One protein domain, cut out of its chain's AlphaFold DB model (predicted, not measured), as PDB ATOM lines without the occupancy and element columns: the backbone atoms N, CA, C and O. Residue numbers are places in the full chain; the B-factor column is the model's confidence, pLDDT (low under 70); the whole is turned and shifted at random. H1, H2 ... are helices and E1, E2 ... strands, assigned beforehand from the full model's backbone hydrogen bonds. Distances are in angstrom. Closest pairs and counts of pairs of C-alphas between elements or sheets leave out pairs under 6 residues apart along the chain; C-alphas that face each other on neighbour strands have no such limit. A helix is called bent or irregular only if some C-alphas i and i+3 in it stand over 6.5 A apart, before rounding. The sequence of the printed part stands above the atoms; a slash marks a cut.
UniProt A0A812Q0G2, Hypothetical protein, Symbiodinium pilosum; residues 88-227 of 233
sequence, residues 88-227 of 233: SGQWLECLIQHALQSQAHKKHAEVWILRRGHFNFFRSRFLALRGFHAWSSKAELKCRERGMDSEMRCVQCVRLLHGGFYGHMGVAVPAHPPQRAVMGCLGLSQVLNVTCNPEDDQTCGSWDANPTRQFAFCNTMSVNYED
ATOM      1  N   SER A  88     -51.390  13.949 -38.288       66.00
ATOM      2  CA  SER A  88     -51.306  12.648 -37.621       66.00
ATOM      3  C   SER A  88     -50.402  11.697 -38.420       66.00
ATOM      4  O   SER A  88     -50.448  11.701 -39.649       66.00
ATOM      5  N   GLY A  89     -49.569  10.904 -37.737       77.81
ATOM      6  CA  GLY A  89     -48.741   9.854 -38.359       77.81
ATOM      7  C   GLY A  89     -47.254  10.183 -38.564       77.81
ATOM      8  O   GLY A  89     -46.490   9.326 -39.010       77.81
ATOM      9  N   GLN A  90     -46.801  11.396 -38.220       90.88
ATOM     10  CA  GLN A  90     -45.369  11.752 -38.256       90.88
ATOM     11  C   GLN A  90     -44.591  11.308 -37.007       90.88
ATOM     12  O   GLN A  90     -43.357  11.252 -37.033       90.88
ATOM     13  N   TRP A  91     -45.303  10.976 -35.930       94.56
ATOM     14  CA  TRP A  91     -44.738  10.711 -34.612       94.56
ATOM     15  C   TRP A  91     -45.118   9.317 -34.129       94.56
ATOM     16  O   TRP A  91     -46.205   8.810 -34.419       94.56
ATOM     17  N   LEU A  92     -44.202   8.710 -33.385       97.00
ATOM     18  CA  LEU A  92     -44.402   7.435 -32.721       97.00
ATOM     19  C   LEU A  92     -44.298   7.636 -31.220       97.00
ATOM     20  O   LEU A  92     -43.399   8.326 -30.741       97.00
ATOM     21  N   GLU A  93     -45.208   6.988 -30.509       97.31
ATOM     22  CA  GLU A  93     -45.124   6.758 -29.079       97.31
ATOM     23  C   GLU A  93     -44.733   5.303 -28.855       97.31
ATOM     24  O   GLU A  93     -45.443   4.395 -29.283       97.31
ATOM     25  N   CYS A  94     -43.602   5.088 -28.198       97.75
ATOM     26  CA  CYS A  94     -43.057   3.780 -27.891       97.75
ATOM     27  C   CYS A  94     -43.019   3.570 -26.378       97.75
ATOM     28  O   CYS A  94     -42.320   4.284 -25.664       97.75
ATOM     29  N   LEU A  95     -43.756   2.569 -25.911       97.19
ATOM     30  CA  LEU A  95     -43.721   2.049 -24.555       97.19
ATOM     31  C   LEU A  95     -42.650   0.961 -24.464       97.19
ATOM     32  O   LEU A  95     -42.690  -0.022 -25.209       97.19
ATOM     33  N   ILE A  96     -41.712   1.139 -23.542       95.44
ATOM     34  CA  ILE A  96     -40.710   0.143 -23.168       95.44
ATOM     35  C   ILE A  96     -41.111  -0.393 -21.805       95.44
ATOM     36  O   ILE A  96     -41.259   0.390 -20.872       95.44
ATOM     37  N   GLN A  97     -41.258  -1.704 -21.679       93.75
ATOM     38  CA  GLN A  97     -41.446  -2.380 -20.398       93.75
ATOM     39  C   GLN A  97     -40.311  -3.374 -20.204       93.75
ATOM     40  O   GLN A  97     -40.012  -4.143 -21.116       93.75
ATOM     41  N   HIS A  98     -39.663  -3.368 -19.043       90.50
ATOM     42  CA  HIS A  98     -38.638  -4.358 -18.733       90.50
ATOM     43  C   HIS A  98     -38.568  -4.686 -17.244       90.50
ATOM     44  O   HIS A  98     -38.846  -3.845 -16.389       90.50
ATOM     45  N   ALA A  99     -38.175  -5.921 -16.938       86.44
ATOM     46  CA  ALA A  99     -37.822  -6.319 -15.581       86.44
ATOM     47  C   ALA A  99     -36.376  -5.903 -15.273       86.44
ATOM     48  O   ALA A  99     -35.469  -6.151 -16.074       86.44
ATOM     49  N   LEU A 100     -36.150  -5.301 -14.107       81.00
ATOM     50  CA  LEU A 100     -34.803  -4.961 -13.652       81.00
ATOM     51  C   LEU A 100     -34.048  -6.250 -13.293       81.00
ATOM     52  O   LEU A 100     -34.522  -7.055 -12.494       81.00
ATOM     53  N   GLN A 101     -32.863  -6.461 -13.880       74.75
ATOM     54  CA  GLN A 101     -32.096  -7.708 -13.699       74.75
ATOM     55  C   GLN A 101     -31.791  -8.031 -12.230       74.75
ATOM     56  O   GLN A 101     -31.742  -9.203 -11.871       74.75
ATOM     57  N   SER A 102     -31.601  -7.013 -11.390       74.38
ATOM     58  CA  SER A 102     -31.264  -7.181  -9.976       74.38
ATOM     59  C   SER A 102     -32.463  -7.531  -9.092       74.38
ATOM     60  O   SER A 102     -32.264  -7.988  -7.970       74.38
ATOM     61  N   GLN A 103     -33.698  -7.306  -9.552       74.56
ATOM     62  CA  GLN A 103     -34.901  -7.427  -8.730       74.56
ATOM     63  C   GLN A 103     -36.055  -7.952  -9.582       74.56
ATOM     64  O   GLN A 103     -36.742  -7.188 -10.254       74.56
ATOM     65  N   ALA A 104     -36.286  -9.266  -9.525       74.88
ATOM     66  CA  ALA A 104     -37.306  -9.951 -10.326       74.88
ATOM     67  C   ALA A 104     -38.726  -9.361 -10.179       74.88
ATOM     68  O   ALA A 104     -39.528  -9.482 -11.100       74.88
ATOM     69  N   HIS A 105     -39.005  -8.689  -9.058       80.38
ATOM     70  CA  HIS A 105     -40.296  -8.076  -8.730       80.38
ATOM     71  C   HIS A 105     -40.421  -6.600  -9.131       80.38
ATOM     72  O   HIS A 105     -41.504  -6.030  -9.013       80.38
ATOM     73  N   LYS A 106     -39.337  -5.954  -9.591       85.12
ATOM     74  CA  LYS A 106     -39.395  -4.552 -10.023       85.12
ATOM     75  C   LYS A 106     -39.491  -4.458 -11.536       85.12
ATOM     76  O   LYS A 106     -38.570  -4.826 -12.271       85.12
ATOM     77  N   LYS A 107     -40.625  -3.935 -11.996       89.06
ATOM     78  CA  LYS A 107     -40.884  -3.654 -13.411       89.06
ATOM     79  C   LYS A 107     -40.659  -2.172 -13.649       89.06
ATOM     80  O   LYS A 107     -41.111  -1.340 -12.871       89.06
ATOM     81  N   HIS A 108     -39.989  -1.829 -14.735       92.00
ATOM     82  CA  HIS A 108     -39.792  -0.446 -15.147       92.00
ATOM     83  C   HIS A 108     -40.456  -0.211 -16.496       92.00
ATOM     84  O   HIS A 108     -40.309  -1.019 -17.419       92.00
ATOM     85  N   ALA A 109     -41.208   0.882 -16.598       94.69
ATOM     86  CA  ALA A 109     -41.832   1.308 -17.837       94.69
ATOM     87  C   ALA A 109     -41.434   2.733 -18.208       94.69
ATOM     88  O   ALA A 109     -41.410   3.637 -17.371       94.69
ATOM     89  N   GLU A 110     -41.189   2.939 -19.498       96.75
ATOM     90  CA  GLU A 110     -40.885   4.245 -20.065       96.75
ATOM     91  C   GLU A 110     -41.700   4.506 -21.326       96.75
ATOM     92  O   GLU A 110     -41.894   3.604 -22.144       96.75
ATOM     93  N   VAL A 111     -42.111   5.757 -21.523       97.56
ATOM     94  CA  VAL A 111     -42.800   6.200 -22.737       97.56
ATOM     95  C   VAL A 111     -41.926   7.196 -23.481       97.56
ATOM     96  O   VAL A 111     -41.593   8.264 -22.968       97.56
ATOM     97  N   TRP A 112     -41.567   6.846 -24.713       98.06
ATOM     98  CA  TRP A 112     -40.727   7.653 -25.587       98.06
ATOM     99  C   TRP A 112     -41.502   8.143 -26.801       98.06
ATOM    100  O   TRP A 112     -42.136   7.362 -27.506       98.06
ATOM    101  N   ILE A 113     -41.390   9.436 -27.087       97.62
ATOM    102  CA  ILE A 113     -41.883  10.065 -28.305       97.62
ATOM    103  C   ILE A 113     -40.708  10.329 -29.241       97.62
ATOM    104  O   ILE A 113     -39.656  10.831 -28.830       97.62
ATOM    105  N   LEU A 114     -40.895  10.002 -30.517       97.62
ATOM    106  CA  LEU A 114     -39.905  10.211 -31.569       97.62
ATOM    107  C   LEU A 114     -40.555  10.456 -32.935       97.62
ATOM    108  O   LEU A 114     -41.735  10.179 -33.151       97.62
ATOM    109  N   ARG A 115     -39.764  10.947 -33.896       96.50
ATOM    110  CA  ARG A 115     -40.176  11.007 -35.308       96.50
ATOM    111  C   ARG A 115     -40.224   9.601 -35.893       96.50
ATOM    112  O   ARG A 115     -39.289   8.824 -35.703       96.50
ATOM    113  N   ARG A 116     -41.250   9.304 -36.693       96.19
ATOM    114  CA  ARG A 116     -41.434   7.994 -37.341       96.19
ATOM    115  C   ARG A 116     -40.206   7.535 -38.132       96.19
ATOM    116  O   ARG A 116     -39.787   6.390 -38.002       96.19
ATOM    117  N   GLY A 117     -39.579   8.440 -38.887       96.06
ATOM    118  CA  GLY A 117     -38.372   8.137 -39.667       96.06
ATOM    119  C   GLY A 117     -37.143   7.759 -38.827       96.06
ATOM    120  O   GLY A 117     -36.173   7.243 -39.370       96.06
ATOM    121  N   HIS A 118     -37.161   7.996 -37.511       97.19
ATOM    122  CA  HIS A 118     -36.031   7.720 -36.616       97.19
ATOM    123  C   HIS A 118     -36.184   6.397 -35.858       97.19
ATOM    124  O   HIS A 118     -35.311   6.045 -35.066       97.19
ATOM    125  N   PHE A 119     -37.266   5.649 -36.102       96.88
ATOM    126  CA  PHE A 119     -37.570   4.417 -35.374       96.88
ATOM    127  C   PHE A 119     -36.441   3.384 -35.434       96.88
ATOM    128  O   PHE A 119     -36.105   2.785 -34.416       96.88
ATOM    129  N   ASN A 120     -35.806   3.220 -36.595       96.06
ATOM    130  CA  ASN A 120     -34.717   2.257 -36.747       96.06
ATOM    131  C   ASN A 120     -33.519   2.607 -35.853       96.06
ATOM    132  O   ASN A 120     -33.017   1.729 -35.163       96.06
ATOM    133  N   PHE A 121     -33.116   3.881 -35.793       96.00
ATOM    134  CA  PHE A 121     -32.026   4.341 -34.922       96.00
ATOM    135  C   PHE A 121     -32.394   4.248 -33.441       96.00
ATOM    136  O   PHE A 121     -31.565   3.860 -32.619       96.00
ATOM    137  N   PHE A 122     -33.648   4.558 -33.106       96.62
ATOM    138  CA  PHE A 122     -34.162   4.370 -31.757       96.62
ATOM    139  C   PHE A 122     -34.039   2.899 -31.333       96.62
ATOM    140  O   PHE A 122     -33.384   2.588 -30.342       96.62
ATOM    141  N   ARG A 123     -34.580   1.977 -32.137       95.00
ATOM    142  CA  ARG A 123     -34.603   0.545 -31.827       95.00
ATOM    143  C   ARG A 123     -33.214  -0.100 -31.819       95.00
ATOM    144  O   ARG A 123     -32.932  -0.875 -30.914       95.00
ATOM    145  N   SER A 124     -32.378   0.149 -32.827       93.88
ATOM    146  CA  SER A 124     -31.126  -0.604 -33.018       93.88
ATOM    147  C   SER A 124     -29.910   0.008 -32.327       93.88
ATOM    148  O   SER A 124     -28.963  -0.717 -32.027       93.88
ATOM    149  N   ARG A 125     -29.912   1.326 -32.087       94.38
ATOM    150  CA  ARG A 125     -28.765   2.048 -31.516       94.38
ATOM    151  C   ARG A 125     -29.079   2.615 -30.147       94.38
ATOM    152  O   ARG A 125     -28.417   2.252 -29.183       94.38
ATOM    153  N   PHE A 126     -30.106   3.456 -30.040       95.88
ATOM    154  CA  PHE A 126     -30.414   4.131 -28.779       95.88
ATOM    155  C   PHE A 126     -30.730   3.141 -27.653       95.88
ATOM    156  O   PHE A 126     -30.158   3.243 -26.571       95.88
ATOM    157  N   LEU A 127     -31.587   2.151 -27.915       94.06
ATOM    158  CA  LEU A 127     -31.905   1.118 -26.928       94.06
ATOM    159  C   LEU A 127     -30.695   0.229 -26.601       94.06
ATOM    160  O   LEU A 127     -30.457  -0.063 -25.431       94.06
ATOM    161  N   ALA A 128     -29.886  -0.128 -27.599       92.69
ATOM    162  CA  ALA A 128     -28.668  -0.911 -27.390       92.69
ATOM    163  C   ALA A 128     -27.682  -0.195 -26.448       92.69
ATOM    164  O   ALA A 128     -27.248  -0.779 -25.461       92.69
ATOM    165  N   LEU A 129     -27.420   1.099 -26.676       93.56
ATOM    166  CA  LEU A 129     -26.559   1.924 -25.813       93.56
ATOM    167  C   LEU A 129     -27.064   2.025 -24.366       93.56
ATOM    168  O   LEU A 129     -26.280   2.274 -23.455       93.56
ATOM    169  N   ARG A 130     -28.365   1.830 -24.144       91.75
ATOM    170  CA  ARG A 130     -28.979   1.813 -22.811       91.75
ATOM    171  C   ARG A 130     -28.999   0.428 -22.160       91.75
ATOM    172  O   ARG A 130     -29.628   0.262 -21.122       91.75
ATOM    173  N   GLY A 131     -28.333  -0.558 -22.756       89.12
ATOM    174  CA  GLY A 131     -28.268  -1.919 -22.230       89.12
ATOM    175  C   GLY A 131     -29.470  -2.789 -22.596       89.12
ATOM    176  O   GLY A 131     -29.531  -3.941 -22.177       89.12
ATOM    177  N   PHE A 132     -30.392  -2.307 -23.437       87.19
ATOM    178  CA  PHE A 132     -31.446  -3.139 -24.024       87.19
ATOM    179  C   PHE A 132     -30.891  -3.916 -25.228       87.19
ATOM    180  O   PHE A 132     -31.355  -3.778 -26.362       87.19
ATOM    181  N   HIS A 133     -29.835  -4.701 -25.005       70.88
ATOM    182  CA  HIS A 133     -29.237  -5.525 -26.050       70.88
ATOM    183  C   HIS A 133     -30.105  -6.750 -26.343       70.88
ATOM    184  O   HIS A 133     -30.556  -7.440 -25.432       70.88
ATOM    185  N   ALA A 134     -30.333  -6.990 -27.638       57.91
ATOM    186  CA  ALA A 134     -30.871  -8.225 -28.209       57.91
ATOM    187  C   ALA A 134     -32.014  -8.865 -27.410       57.91
ATOM    188  O   ALA A 134     -31.959 -10.056 -27.148       57.91
ATOM    189  N   TRP A 135     -33.009  -8.061 -27.007       60.06
ATOM    190  CA  TRP A 135     -34.306  -8.485 -26.461       60.06
ATOM    191  C   TRP A 135     -34.170  -9.768 -25.645       60.06
ATOM    192  O   TRP A 135     -34.841 -10.765 -25.914       60.06
ATOM    193  N   SER A 136     -33.255  -9.756 -24.661       58.59
ATOM    194  CA  SER A 136     -33.292 -10.762 -23.606       58.59
ATOM    195  C   SER A 136     -34.752 -10.823 -23.174       58.59
ATOM    196  O   SER A 136     -35.346  -9.752 -23.031       58.59
ATOM    197  N   SER A 137     -35.322 -12.022 -23.066       61.69
ATOM    198  CA  SER A 137     -36.760 -12.371 -23.024       61.69
ATOM    199  C   SER A 137     -37.685 -11.567 -22.083       61.69
ATOM    200  O   SER A 137     -38.869 -11.864 -21.975       61.69
ATOM    201  N   LYS A 138     -37.165 -10.552 -21.397       79.50
ATOM    202  CA  LYS A 138     -37.766  -9.733 -20.352       79.50
ATOM    203  C   LYS A 138     -38.047  -8.274 -20.748       79.50
ATOM    204  O   LYS A 138     -38.535  -7.542 -19.893       79.50
ATOM    205  N   ALA A 139     -37.716  -7.828 -21.964       87.56
ATOM    206  CA  ALA A 139     -38.001  -6.462 -22.423       87.56
ATOM    207  C   ALA A 139     -38.990  -6.450 -23.599       87.56
ATOM    208  O   ALA A 139     -38.764  -7.106 -24.615       87.56
ATOM    209  N   GLU A 140     -40.065  -5.675 -23.473       92.19
ATOM    210  CA  GLU A 140     -41.108  -5.511 -24.482       92.19
ATOM    211  C   GLU A 140     -41.123  -4.068 -25.008       92.19
ATOM    212  O   GLU A 140     -41.116  -3.108 -24.236       92.19
ATOM    213  N   LEU A 141     -41.155  -3.915 -26.336       94.62
ATOM    214  CA  LEU A 141     -41.246  -2.625 -27.020       94.62
ATOM    215  C   LEU A 141     -42.542  -2.566 -27.834       94.62
ATOM    216  O   LEU A 141     -42.661  -3.223 -28.869       94.62
ATOM    217  N   LYS A 142     -43.492  -1.738 -27.398       96.50
ATOM    218  CA  LYS A 142     -44.767  -1.497 -28.088       96.50
ATOM    219  C   LYS A 142     -44.804  -0.074 -28.616       96.50
ATOM    220  O   LYS A 142     -44.767   0.865 -27.831       96.50
ATOM    221  N   CYS A 143     -44.920   0.101 -29.928       97.31
ATOM    222  CA  CYS A 143     -45.028   1.428 -30.532       97.31
ATOM    223  C   CYS A 143     -46.378   1.619 -31.218       97.31
ATOM    224  O   CYS A 143     -46.875   0.708 -31.880       97.31
ATOM    225  N   ARG A 144     -46.942   2.820 -31.102       96.94
ATOM    226  CA  ARG A 144     -48.147   3.247 -31.816       96.94
ATOM    227  C   ARG A 144     -47.943   4.612 -32.457       96.94
ATOM    228  O   ARG A 144     -47.161   5.431 -31.973       96.94
ATOM    229  N   GLU A 145     -48.653   4.859 -33.549       96.06
ATOM    230  CA  GLU A 145     -48.711   6.195 -34.139       96.06
ATOM    231  C   GLU A 145     -49.480   7.133 -33.210       96.06
ATOM    232  O   GLU A 145     -50.518   6.764 -32.656       96.06
ATOM    233  N   ARG A 146     -48.963   8.348 -33.027       90.69
ATOM    234  CA  ARG A 146     -49.573   9.342 -32.144       90.69
ATOM    235  C   ARG A 146     -49.616  10.714 -32.818       90.69
ATOM    236  O   ARG A 146     -48.717  11.091 -33.571       90.69
ATOM    237  N   GLY A 147     -50.706  11.444 -32.584       90.81
ATOM    238  CA  GLY A 147     -50.811  12.864 -32.920       90.81
ATOM    239  C   GLY A 147     -49.971  13.710 -31.964       90.81
ATOM    240  O   GLY A 147     -49.717  13.307 -30.834       90.81
ATOM    241  N   MET A 148     -49.510  14.871 -32.420       86.06
ATOM    242  CA  MET A 148     -48.714  15.750 -31.572       86.06
ATOM    243  C   MET A 148     -49.618  16.703 -30.792       86.06
ATOM    244  O   MET A 148     -50.269  17.551 -31.402       86.06
ATOM    245  N   ASP A 149     -49.605  16.590 -29.466       88.38
ATOM    246  CA  ASP A 149     -50.305  17.503 -28.563       88.38
ATOM    247  C   ASP A 149     -49.305  18.551 -28.054       88.38
ATOM    248  O   ASP A 149     -48.206  18.212 -27.601       88.38
ATOM    249  N   SER A 150     -49.667  19.834 -28.125       84.50
ATOM    250  CA  SER A 150     -48.816  20.951 -27.680       84.50
ATOM    251  C   SER A 150     -48.518  20.921 -26.180       84.50
ATOM    252  O   SER A 150     -47.537  21.504 -25.729       84.50
ATOM    253  N   GLU A 151     -49.354  20.230 -25.412       90.69
ATOM    254  CA  GLU A 151     -49.266  20.153 -23.955       90.69
ATOM    255  C   GLU A 151     -48.352  19.028 -23.462       90.69
ATOM    256  O   GLU A 151     -48.068  18.951 -22.263       90.69
ATOM    257  N   MET A 152     -47.851  18.162 -24.353       93.38
ATOM    258  CA  MET A 152     -46.942  17.105 -23.921       93.38
ATOM    259  C   MET A 152     -45.639  17.691 -23.389       93.38
ATOM    260  O   MET A 152     -44.949  18.480 -24.047       93.38
ATOM    261  N   ARG A 153     -45.263  17.220 -22.202       96.31
ATOM    262  CA  ARG A 153     -44.011  17.577 -21.547       96.31
ATOM    263  C   ARG A 153     -42.995  16.461 -21.702       96.31
ATOM    264  O   ARG A 153     -43.311  15.283 -21.583       96.31
ATOM    265  N   CYS A 154     -41.766  16.869 -21.956       96.94
ATOM    266  CA  CYS A 154     -40.604  16.015 -21.960       96.94
ATOM    267  C   CYS A 154     -39.996  16.000 -20.559       96.94
ATOM    268  O   CYS A 154     -39.560  17.039 -20.063       96.94
ATOM    269  N   VAL A 155     -39.971  14.828 -19.931       97.38
ATOM    270  CA  VAL A 155     -39.259  14.595 -18.670       97.38
ATOM    271  C   VAL A 155     -37.760  14.521 -18.942       97.38
ATOM    272  O   VAL A 155     -36.964  15.127 -18.229       97.38
ATOM    273  N   GLN A 156     -37.375  13.827 -20.015       97.75
ATOM    274  CA  GLN A 156     -35.980  13.686 -20.411       97.75
ATOM    275  C   GLN A 156     -35.839  13.818 -21.924       97.75
ATOM    276  O   GLN A 156     -36.417  13.043 -22.683       97.75
ATOM    277  N   CYS A 157     -35.024  14.774 -22.362       98.31
ATOM    278  CA  CYS A 157     -34.655  14.909 -23.764       98.31
ATOM    279  C   CYS A 157     -33.249  14.352 -23.986       98.31
ATOM    280  O   CYS A 157     -32.286  14.836 -23.385       98.31
ATOM    281  N   VAL A 158     -33.129  13.350 -24.855       98.31
ATOM    282  CA  VAL A 158     -31.856  12.689 -25.162       98.31
ATOM    283  C   VAL A 158     -31.576  12.779 -26.654       98.31
ATOM    284  O   VAL A 158     -32.471  12.613 -27.482       98.31
ATOM    285  N   ARG A 159     -30.321  13.054 -26.997       97.88
ATOM    286  CA  ARG A 159     -29.811  13.106 -28.362       97.88
ATOM    287  C   ARG A 159     -28.928  11.893 -28.619       97.88
ATOM    288  O   ARG A 159     -28.037  11.609 -27.831       97.88
ATOM    289  N   LEU A 160     -29.146  11.218 -29.734       97.75
ATOM    290  CA  LEU A 160     -28.241  10.230 -30.296       97.75
ATOM    291  C   LEU A 160     -27.437  10.893 -31.415       97.75
ATOM    292  O   LEU A 160     -28.004  11.287 -32.434       97.75
ATOM    293  N   LEU A 161     -26.130  11.010 -31.207       96.44
ATOM    294  CA  LEU A 161     -25.160  11.461 -32.200       96.44
ATOM    295  C   LEU A 161     -24.600  10.224 -32.899       96.44
ATOM    296  O   LEU A 161     -24.081   9.341 -32.228       96.44
ATOM    297  N   HIS A 162     -24.745  10.123 -34.215       94.94
ATOM    298  CA  HIS A 162     -24.388   8.928 -34.984       94.94
ATOM    299  C   HIS A 162     -23.647   9.298 -36.269       94.94
ATOM    300  O   HIS A 162     -24.046  10.237 -36.958       94.94
ATOM    301  N   GLY A 163     -22.647   8.500 -36.641       91.44
ATOM    302  CA  GLY A 163     -21.796   8.720 -37.808       91.44
ATOM    303  C   GLY A 163     -20.664   9.713 -37.544       91.44
ATOM    304  O   GLY A 163     -20.600  10.334 -36.476       91.44
ATOM    305  N   GLY A 164     -19.762   9.851 -38.515       88.44
ATOM    306  CA  GLY A 164     -18.603  10.738 -38.424       88.44
ATOM    307  C   GLY A 164     -17.741  10.413 -37.203       88.44
ATOM    308  O   GLY A 164     -17.398   9.257 -36.963       88.44
ATOM    309  N   PHE A 165     -17.448  11.426 -36.385       85.81
ATOM    310  CA  PHE A 165     -16.638  11.291 -35.164       85.81
ATOM    311  C   PHE A 165     -17.222  10.331 -34.118       85.81
ATOM    312  O   PHE A 165     -16.490   9.816 -33.279       85.81
ATOM    313  N   TYR A 166     -18.535  10.083 -34.153       89.69
ATOM    314  CA  TYR A 166     -19.213   9.197 -33.201       89.69
ATOM    315  C   TYR A 166     -19.321   7.751 -33.710       89.69
ATOM    316  O   TYR A 166     -19.794   6.871 -32.986       89.69
ATOM    317  N   GLY A 167     -18.899   7.502 -34.956       90.00
ATOM    318  CA  GLY A 167     -18.930   6.196 -35.602       90.00
ATOM    319  C   GLY A 167     -20.328   5.575 -35.717       90.00
ATOM    320  O   GLY A 167     -21.362   6.208 -35.482       90.00
ATOM    321  N   HIS A 168     -20.355   4.289 -36.066       89.69
ATOM    322  CA  HIS A 168     -21.587   3.541 -36.349       89.69
ATOM    323  C   HIS A 168     -22.416   3.182 -35.102       89.69
ATOM    324  O   HIS A 168     -23.608   2.877 -35.211       89.69
ATOM    325  N   MET A 169     -21.788   3.155 -33.922       90.25
ATOM    326  CA  MET A 169     -22.487   2.922 -32.654       90.25
ATOM    327  C   MET A 169     -23.203   4.185 -32.187       90.25
ATOM    328  O   MET A 169     -24.328   4.111 -31.689       90.25
ATOM    329  N   GLY A 170     -22.580   5.340 -32.420       94.25
ATOM    330  CA  GLY A 170     -23.049   6.617 -31.923       94.25
ATOM    331  C   GLY A 170     -22.907   6.763 -30.409       94.25
ATOM    332  O   GLY A 170     -22.463   5.861 -29.699       94.25
ATOM    333  N   VAL A 171     -23.310   7.927 -29.908       96.19
ATOM    334  CA  VAL A 171     -23.296   8.274 -28.484       96.19
ATOM    335  C   VAL A 171     -24.636   8.898 -28.112       96.19
ATOM    336  O   VAL A 171     -25.134   9.790 -28.803       96.19
ATOM    337  N   ALA A 172     -25.230   8.432 -27.013       97.81
ATOM    338  CA  ALA A 172     -26.440   9.012 -26.445       97.81
ATOM    339  C   ALA A 172     -26.066  10.028 -25.356       97.81
ATOM    340  O   ALA A 172     -25.415   9.681 -24.375       97.81
ATOM    341  N   VAL A 173     -26.489  11.279 -25.520       97.56
ATOM    342  CA  VAL A 173     -26.198  12.380 -24.595       97.56
ATOM    343  C   VAL A 173     -27.477  13.123 -24.217       97.56
ATOM    344  O   VAL A 173     -28.342  13.325 -25.075       97.56
ATOM    345  N   PRO A 174     -27.636  13.579 -22.966       97.94
ATOM    346  CA  PRO A 174     -28.740  14.466 -22.624       97.94
ATOM    347  C   PRO A 174     -28.676  15.761 -23.454       97.94
ATOM    348  O   PRO A 174     -27.602  16.242 -23.836       97.94
ATOM    349  N   ALA A 175     -29.837  16.326 -23.779       97.50
ATOM    350  CA  ALA A 175     -29.905  17.616 -24.457       97.50
ATOM    351  C   ALA A 175     -29.495  18.753 -23.509       97.50
ATOM    352  O   ALA A 175     -29.937  18.805 -22.360       97.50
ATOM    353  N   HIS A 176     -28.679  19.679 -24.017       95.38
ATOM    354  CA  HIS A 176     -28.326  20.914 -23.327       95.38
ATOM    355  C   HIS A 176     -28.646  22.113 -24.237       95.38
ATOM    356  O   HIS A 176     -28.156  22.131 -25.369       95.38
ATOM    357  N   PRO A 177     -29.458  23.087 -23.782       95.94
ATOM    358  CA  PRO A 177     -30.163  23.109 -22.495       95.94
ATOM    359  C   PRO A 177     -31.289  22.050 -22.419       95.94
ATOM    360  O   PRO A 177     -31.766  21.593 -23.466       95.94
ATOM    361  N   PRO A 178     -31.731  21.656 -21.206       95.81
ATOM    362  CA  PRO A 178     -32.851  20.735 -21.039       95.81
ATOM    363  C   PRO A 178     -34.118  21.254 -21.728       95.81
ATOM    364  O   PRO A 178     -34.525  22.399 -21.532       95.81
ATOM    365  N   GLN A 179     -34.766  20.397 -22.516       97.19
ATOM    366  CA  GLN A 179     -35.990  20.731 -23.246       97.19
ATOM    367  C   GLN A 179     -37.205  20.180 -22.502       97.19
ATOM    368  O   GLN A 179     -37.334  18.967 -22.377       97.19
ATOM    369  N   ARG A 180     -38.102  21.055 -22.024       96.00
ATOM    370  CA  ARG A 180     -39.347  20.648 -21.337       96.00
ATOM    371  C   ARG A 180     -40.499  20.354 -22.292       96.00
ATOM    372  O   ARG A 180     -41.397  19.604 -21.935       96.00
ATOM    373  N   ALA A 181     -40.504  20.946 -23.482       96.19
ATOM    374  CA  ALA A 181     -41.522  20.690 -24.495       96.19
ATOM    375  C   ALA A 181     -41.063  19.556 -25.414       96.19
ATOM    376  O   ALA A 181     -39.918  19.559 -25.879       96.19
ATOM    377  N   VAL A 182     -41.956  18.614 -25.732       96.00
ATOM    378  CA  VAL A 182     -41.633  17.521 -26.668       96.00
ATOM    379  C   VAL A 182     -41.216  18.082 -28.031       96.00
ATOM    380  O   VAL A 182     -40.221  17.633 -28.596       96.00
ATOM    381  N   MET A 183     -41.904  19.115 -28.529       94.62
ATOM    382  CA  MET A 183     -41.554  19.759 -29.802       94.62
ATOM    383  C   MET A 183     -40.160  20.387 -29.787       94.62
ATOM    384  O   MET A 183     -39.412  20.212 -30.747       94.62
ATOM    385  N   GLY A 184     -39.784  21.042 -28.684       95.25
ATOM    386  CA  GLY A 184     -38.437  21.591 -28.510       95.25
ATOM    387  C   GLY A 184     -37.372  20.496 -28.549       95.25
ATOM    388  O   GLY A 184     -36.380  20.620 -29.259       95.25
ATOM    389  N   CYS A 185     -37.622  19.368 -27.876       97.56
ATOM    390  CA  CYS A 185     -36.719  18.220 -27.909       97.56
ATOM    391  C   CYS A 185     -36.584  17.624 -29.316       97.56
ATOM    392  O   CYS A 185     -35.483  17.500 -29.845       97.56
ATOM    393  N   LEU A 186     -37.700  17.278 -29.960       96.06
ATOM    394  CA  LEU A 186     -37.695  16.605 -31.263       96.06
ATOM    395  C   LEU A 186     -37.244  17.512 -32.416       96.06
ATOM    396  O   LEU A 186     -36.833  17.011 -33.470       96.06
ATOM    397  N   GLY A 187     -37.310  18.830 -32.219       95.31
ATOM    398  CA  GLY A 187     -36.729  19.846 -33.093       95.31
ATOM    399  C   GLY A 187     -35.203  19.791 -33.157       95.31
ATOM    400  O   GLY A 187     -34.638  20.179 -34.170       95.31
ATOM    401  N   LEU A 188     -34.534  19.214 -32.152       96.56
ATOM    402  CA  LEU A 188     -33.078  19.042 -32.159       96.56
ATOM    403  C   LEU A 188     -32.603  17.981 -33.161       96.56
ATOM    404  O   LEU A 188     -31.402  17.818 -33.348       96.56
ATOM    405  N   SER A 189     -33.495  17.212 -33.787       96.69
ATOM    406  CA  SER A 189     -33.056  16.225 -34.775       96.69
ATOM    407  C   SER A 189     -32.636  16.905 -36.076       96.69
ATOM    408  O   SER A 189     -33.475  17.501 -36.746       96.69
ATOM    409  N   GLN A 190     -31.369  16.772 -36.460       95.88
ATOM    410  CA  GLN A 190     -30.815  17.400 -37.659       95.88
ATOM    411  C   GLN A 190     -29.568  16.664 -38.160       95.88
ATOM    412  O   GLN A 190     -28.918  15.928 -37.417       95.88
ATOM    413  N   VAL A 191     -29.211  16.883 -39.424       93.25
ATOM    414  CA  VAL A 191     -27.895  16.493 -39.947       93.25
ATOM    415  C   VAL A 191     -26.893  17.560 -39.507       93.25
ATOM    416  O   VAL A 191     -27.138  18.749 -39.691       93.25
ATOM    417  N   LEU A 192     -25.802  17.144 -38.867       91.06
ATOM    418  CA  LEU A 192     -24.735  18.035 -38.433       91.06
ATOM    419  C   LEU A 192     -23.715  18.156 -39.563       91.06
ATOM    420  O   LEU A 192     -23.017  17.196 -39.895       91.06
ATOM    421  N   ASN A 193     -23.620  19.353 -40.133       87.06
ATOM    422  CA  ASN A 193     -22.575  19.697 -41.087       87.06
ATOM    423  C   ASN A 193     -21.302  20.002 -40.304       87.06
ATOM    424  O   ASN A 193     -21.041  21.146 -39.937       87.06
ATOM    425  N   VAL A 194     -20.543  18.959 -39.986       81.44
ATOM    426  CA  VAL A 194     -19.227  19.125 -39.377       81.44
ATOM    427  C   VAL A 194     -18.255  19.444 -40.504       81.44
ATOM    428  O   VAL A 194     -17.943  18.581 -41.322       81.44
ATOM    429  N   THR A 195     -17.840  20.707 -40.594       74.06
ATOM    430  CA  THR A 195     -16.791  21.123 -41.525       74.06
ATOM    431  C   THR A 195     -15.475  20.560 -41.038       74.06
ATOM    432  O   THR A 195     -14.997  20.912 -39.959       74.06
ATOM    433  N   CYS A 196     -14.918  19.668 -41.836       70.12
ATOM    434  CA  CYS A 196     -13.599  19.139 -41.611       70.12
ATOM    435  C   CYS A 196     -12.555  20.115 -42.137       70.12
ATOM    436  O   CYS A 196     -12.678  20.586 -43.268       70.12
ATOM    437  N   ASN A 197     -11.565  20.442 -41.305       75.19
ATOM    438  CA  ASN A 197     -10.403  21.185 -41.763       75.19
ATOM    439  C   ASN A 197      -9.595  20.249 -42.678       75.19
ATOM    440  O   ASN A 197      -9.172  19.194 -42.201       75.19
ATOM    441  N   PRO A 198      -9.413  20.573 -43.969       67.44
ATOM    442  CA  PRO A 198      -8.687  19.710 -44.901       67.44
ATOM    443  C   PRO A 198      -7.209  19.534 -44.530       67.44
ATOM    444  O   PRO A 198      -6.576  18.606 -45.006       67.44
ATOM    445  N   GLU A 199      -6.650  20.399 -43.682       80.00
ATOM    446  CA  GLU A 199      -5.270  20.257 -43.198       80.00
ATOM    447  C   GLU A 199      -5.137  19.193 -42.091       80.00
ATOM    448  O   GLU A 199      -4.052  18.661 -41.863       80.00
ATOM    449  N   ASP A 200      -6.249  18.825 -41.445       72.25
ATOM    450  CA  ASP A 200      -6.310  17.842 -40.360       72.25
ATOM    451  C   ASP A 200      -6.727  16.450 -40.886       72.25
ATOM    452  O   ASP A 200      -7.632  15.790 -40.354       72.25
ATOM    453  N   ASP A 201      -6.043  15.992 -41.942       60.59
ATOM    454  CA  ASP A 201      -6.294  14.734 -42.671       60.59
ATOM    455  C   ASP A 201      -6.313  13.482 -41.770       60.59
ATOM    456  O   ASP A 201      -6.937  12.472 -42.097       60.59
ATOM    457  N   GLN A 202      -5.676  13.535 -40.597       63.06
ATOM    458  CA  GLN A 202      -5.617  12.404 -39.663       63.06
ATOM    459  C   GLN A 202      -6.841  12.285 -38.747       63.06
ATOM    460  O   GLN A 202      -7.148  11.189 -38.281       63.06
ATOM    461  N   THR A 203      -7.555  13.380 -38.483       59.44
ATOM    462  CA  THR A 203      -8.706  13.379 -37.558       59.44
ATOM    463  C   THR A 203     -10.041  13.516 -38.262       59.44
ATOM    464  O   THR A 203     -11.067  13.149 -37.696       59.44
ATOM    465  N   CYS A 204     -10.040  13.990 -39.506       59.38
ATOM    466  CA  CYS A 204     -11.256  14.153 -40.292       59.38
ATOM    467  C   CYS A 204     -11.702  12.898 -41.052       59.38
ATOM    468  O   CYS A 204     -12.742  12.895 -41.718       59.38
ATOM    469  N   GLY A 205     -10.972  11.796 -40.862       52.09
ATOM    470  CA  GLY A 205     -11.320  10.454 -41.302       52.09
ATOM    471  C   GLY A 205     -12.572   9.925 -40.606       52.09
ATOM    472  O   GLY A 205     -12.503   9.220 -39.608       52.09
ATOM    473  N   SER A 206     -13.736  10.275 -41.154       53.22
ATOM    474  CA  SER A 206     -14.650   9.309 -41.770       53.22
ATOM    475  C   SER A 206     -14.348   7.843 -41.416       53.22
ATOM    476  O   SER A 206     -13.877   7.073 -42.254       53.22
ATOM    477  N   TRP A 207     -14.662   7.416 -40.196       58.53
ATOM    478  CA  TRP A 207     -14.641   5.985 -39.886       58.53
ATOM    479  C   TRP A 207     -15.704   5.228 -40.701       58.53
ATOM    480  O   TRP A 207     -15.610   4.015 -40.856       58.53
ATOM    481  N   ASP A 208     -16.711   5.929 -41.239       64.94
ATOM    482  CA  ASP A 208     -17.845   5.321 -41.936       64.94
ATOM    483  C   ASP A 208     -18.412   6.117 -43.130       64.94
ATOM    484  O   ASP A 208     -19.461   5.740 -43.650       64.94
ATOM    485  N   ALA A 209     -17.763   7.203 -43.573       71.12
ATOM    486  CA  ALA A 209     -18.192   8.089 -44.675       71.12
ATOM    487  C   ALA A 209     -19.604   8.685 -44.536       71.12
ATOM    488  O   ALA A 209     -20.112   9.335 -45.453       71.12
ATOM    489  N   ASN A 210     -20.241   8.513 -43.378       78.00
ATOM    490  CA  ASN A 210     -21.580   9.011 -43.135       78.00
ATOM    491  C   ASN A 210     -21.510  10.396 -42.490       78.00
ATOM    492  O   ASN A 210     -20.758  10.592 -41.530       78.00
ATOM    493  N   PRO A 211     -22.337  11.358 -42.943       84.81
ATOM    494  CA  PRO A 211     -22.446  12.633 -42.254       84.81
ATOM    495  C   PRO A 211     -22.915  12.392 -40.821       84.81
ATOM    496  O   PRO A 211     -23.753  11.519 -40.569       84.81
ATOM    497  N   THR A 212     -22.406  13.195 -39.887       90.81
ATOM    498  CA  THR A 212     -22.851  13.112 -38.497       90.81
ATOM    499  C   THR A 212     -24.328  13.496 -38.433       90.81
ATOM    500  O   THR A 212     -24.737  14.555 -38.904       90.81
ATOM    501  N   ARG A 213     -25.161  12.635 -37.856       95.12
ATOM    502  CA  ARG A 213     -26.596  12.866 -37.671       95.12
ATOM    503  C   ARG A 213     -26.915  12.940 -36.191       95.12
ATOM    504  O   ARG A 213     -26.415  12.150 -35.395       95.12
ATOM    505  N   GLN A 214     -27.784  13.875 -35.842       96.56
ATOM    506  CA  GLN A 214     -28.346  14.023 -34.513       96.56
ATOM    507  C   GLN A 214     -29.816  13.610 -34.556       96.56
ATOM    508  O   GLN A 214     -30.617  14.200 -35.278       96.56
ATOM    509  N   PHE A 215     -30.182  12.620 -33.751       97.88
ATOM    510  CA  PHE A 215     -31.567  12.216 -33.530       97.88
ATOM    511  C   PHE A 215     -31.960  12.575 -32.107       97.88
ATOM    512  O   PHE A 215     -31.208  12.294 -31.184       97.88
ATOM    513  N   ALA A 216     -33.122  13.180 -31.910       98.06
ATOM    514  CA  ALA A 216     -33.623  13.498 -30.583       98.06
ATOM    515  C   ALA A 216     -34.830  12.628 -30.234       98.06
ATOM    516  O   ALA A 216     -35.712  12.398 -31.069       98.06
ATOM    517  N   PHE A 217     -34.852  12.171 -28.989       98.06
ATOM    518  CA  PHE A 217     -35.887  11.329 -28.415       98.06
ATOM    519  C   PHE A 217     -36.340  11.944 -27.100       98.06
ATOM    520  O   PHE A 217     -35.521  12.402 -26.300       98.06
ATOM    521  N   CYS A 218     -37.648  11.951 -26.886       98.19
ATOM    522  CA  CYS A 218     -38.233  12.543 -25.702       98.19
ATOM    523  C   CYS A 218     -38.904  11.481 -24.837       98.19
ATOM    524  O   CYS A 218     -39.845  10.841 -25.291       98.19
ATOM    525  N   ASN A 219     -38.467  11.328 -23.594       97.94
ATOM    526  CA  ASN A 219     -39.177  10.545 -22.595       97.94
ATOM    527  C   ASN A 219     -40.265  11.419 -21.956       97.94
ATOM    528  O   ASN A 219     -39.957  12.476 -21.401       97.94
ATOM    529  N   THR A 220     -41.521  10.996 -22.038       97.25
ATOM    530  CA  THR A 220     -42.668  11.699 -21.443       97.25
ATOM    531  C   THR A 220     -43.069  11.130 -20.085       97.25
ATOM    532  O   THR A 220     -43.765  11.804 -19.330       97.25
ATOM    533  N   MET A 221     -42.642   9.910 -19.760       96.31
ATOM    534  CA  MET A 221     -43.019   9.205 -18.541       96.31
ATOM    535  C   MET A 221     -42.012   8.095 -18.223       96.31
ATOM    536  O   MET A 221     -41.681   7.284 -19.085       96.31
ATOM    537  N   SER A 222     -41.589   8.021 -16.961       94.44
ATOM    538  CA  SER A 222     -40.761   6.942 -16.417       94.44
ATOM    539  C   SER A 222     -41.362   6.497 -15.089       94.44
ATOM    540  O   SER A 222     -41.539   7.325 -14.194       94.44
ATOM    541  N   VAL A 223     -41.726   5.220 -14.982       93.75
ATOM    542  CA  VAL A 223     -42.391   4.656 -13.800       93.75
ATOM    543  C   VAL A 223     -41.733   3.351 -13.394       93.75
ATOM    544  O   VAL A 223     -41.567   2.448 -14.210       93.75
ATOM    545  N   ASN A 224     -41.398   3.253 -12.108       90.75
ATOM    546  CA  ASN A 224     -40.984   2.019 -11.456       90.75
ATOM    547  C   ASN A 224     -42.195   1.421 -10.732       90.75
ATOM    548  O   ASN A 224     -42.840   2.119  -9.951       90.75
ATOM    549  N   TYR A 225     -42.485   0.151 -10.985       88.06
ATOM    550  CA  TYR A 225     -43.484  -0.635 -10.269       88.06
ATOM    551  C   TYR A 225     -42.774  -1.597  -9.322       88.06
ATOM    552  O   TYR A 225     -41.820  -2.272  -9.717       88.06
ATOM    553  N   GLU A 226     -43.270  -1.684  -8.095       85.38
ATOM    554  CA  GLU A 226     -42.932  -2.740  -7.148       85.38
ATOM    555  C   GLU A 226     -44.142  -3.677  -7.093       85.38
ATOM    556  O   GLU A 226     -45.258  -3.218  -6.843       85.38
ATOM    557  N   ASP A 227     -43.967  -4.963  -7.421       77.00
ATOM    558  CA  ASP A 227     -45.052  -5.940  -7.283       77.00
ATOM    559  C   ASP A 227     -45.379  -6.087  -5.782       77.00
ATOM    560  O   ASP A 227     -44.654  -6.755  -5.049       77.00
TER     561      ASP A 227
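Overview. This is residues 88 to 227 of the 233 residues of the protein "Hypothetical protein" of Symbiodinium pilosum (UniProt A0A812Q0G2). A twisted sheet of seven strands curls round one helix, H1, while the short helix H2 packs on the opposite face, over E7. The long, bent strand E7 joins two wings of the sheet, E2, E1 and E3 on one side and E4 with E5 on the other; beyond E6 a long loop runs out, and its residues 197 to 202 stick out. The printed part has 140 residues, with two named helices and seven named strands in the order E1 E2 H1 E3 E4 E5 H2 E6 E7; the class is mixed, helices and strands. The sheet is branched, with antiparallel neighbour pairs E1 and E2, E1 and E3, E2 and E7, E4 and E5, E4 and E7, E6 and E7. The whole is compact by its radius of gyration of the C-alphas, 16.7 A, yet elongated, spanning 60 by 36 by 26 A.

Along the chain. Find C-alpha 212 at (-22.851, 13.112, -38.497); from there E7, residues 212 to 226, runs 40.5 A to C-alpha 226 at (-42.932, -2.740, -7.148), bending by 57 degrees at residue 220. Look next at E2, residues 106 to 115, 29.7 A long, and E1, residues 91 to 99, 26.5 A, which begins at C-alpha 91 (-44.738, 10.711, -34.612). E3 is residues 139 to 146, E4 156 to 162, E5 171 to 174 and E6 190 to 192. H1, residues 116 to 129, is 19.8 A long and irregular, with C-alphas 117 and 120 7.5 A apart; H2 is residues 182 to 187.

Arrangement. Start at E7, whose pairing is staggered: E6 and E2 lie on one side of it, E4 on the other side. Look for N 109 and O 223 at 2.9 A between E2 and E7, N 160 and O 215 at 2.7 A between E4 and E7, and N 192 and O 212 at 2.8 A in the hairpin E6 and E7. The hairpin E1 and E2 has N 94 and O 112 at 2.8 A; edge strand E3 has N 142 and O 95 of E1 at 2.9 A. In the hairpin E4 and E5, N 159 and O 173 are 2.8 A apart. H1 is on the sheet, which curls round it; its closest C-alphas to E5 are Phe 126 and Ala 172, 6.7 A. H2 is on the opposite face, at a height over the sheet of 7.4 A; its closest C-alphas to E7 are Leu 186 and Ala 216, 5.2 A. H1 and H2 are apart. Every O i to N i+4 pair of H2 is within hydrogen-bond range, and 6 of 10 in H1.

Size, cuts and confidence. The two C-alphas farthest apart are those of Glu 199 and Asp 227, 59.7 A. The printed part has no cut. The link E6 to E7, 19 residues, is long. The mean pLDDT of the printed part is 88.4; residues 88, 134 to 137, 198 and 201 to 208 are under 70.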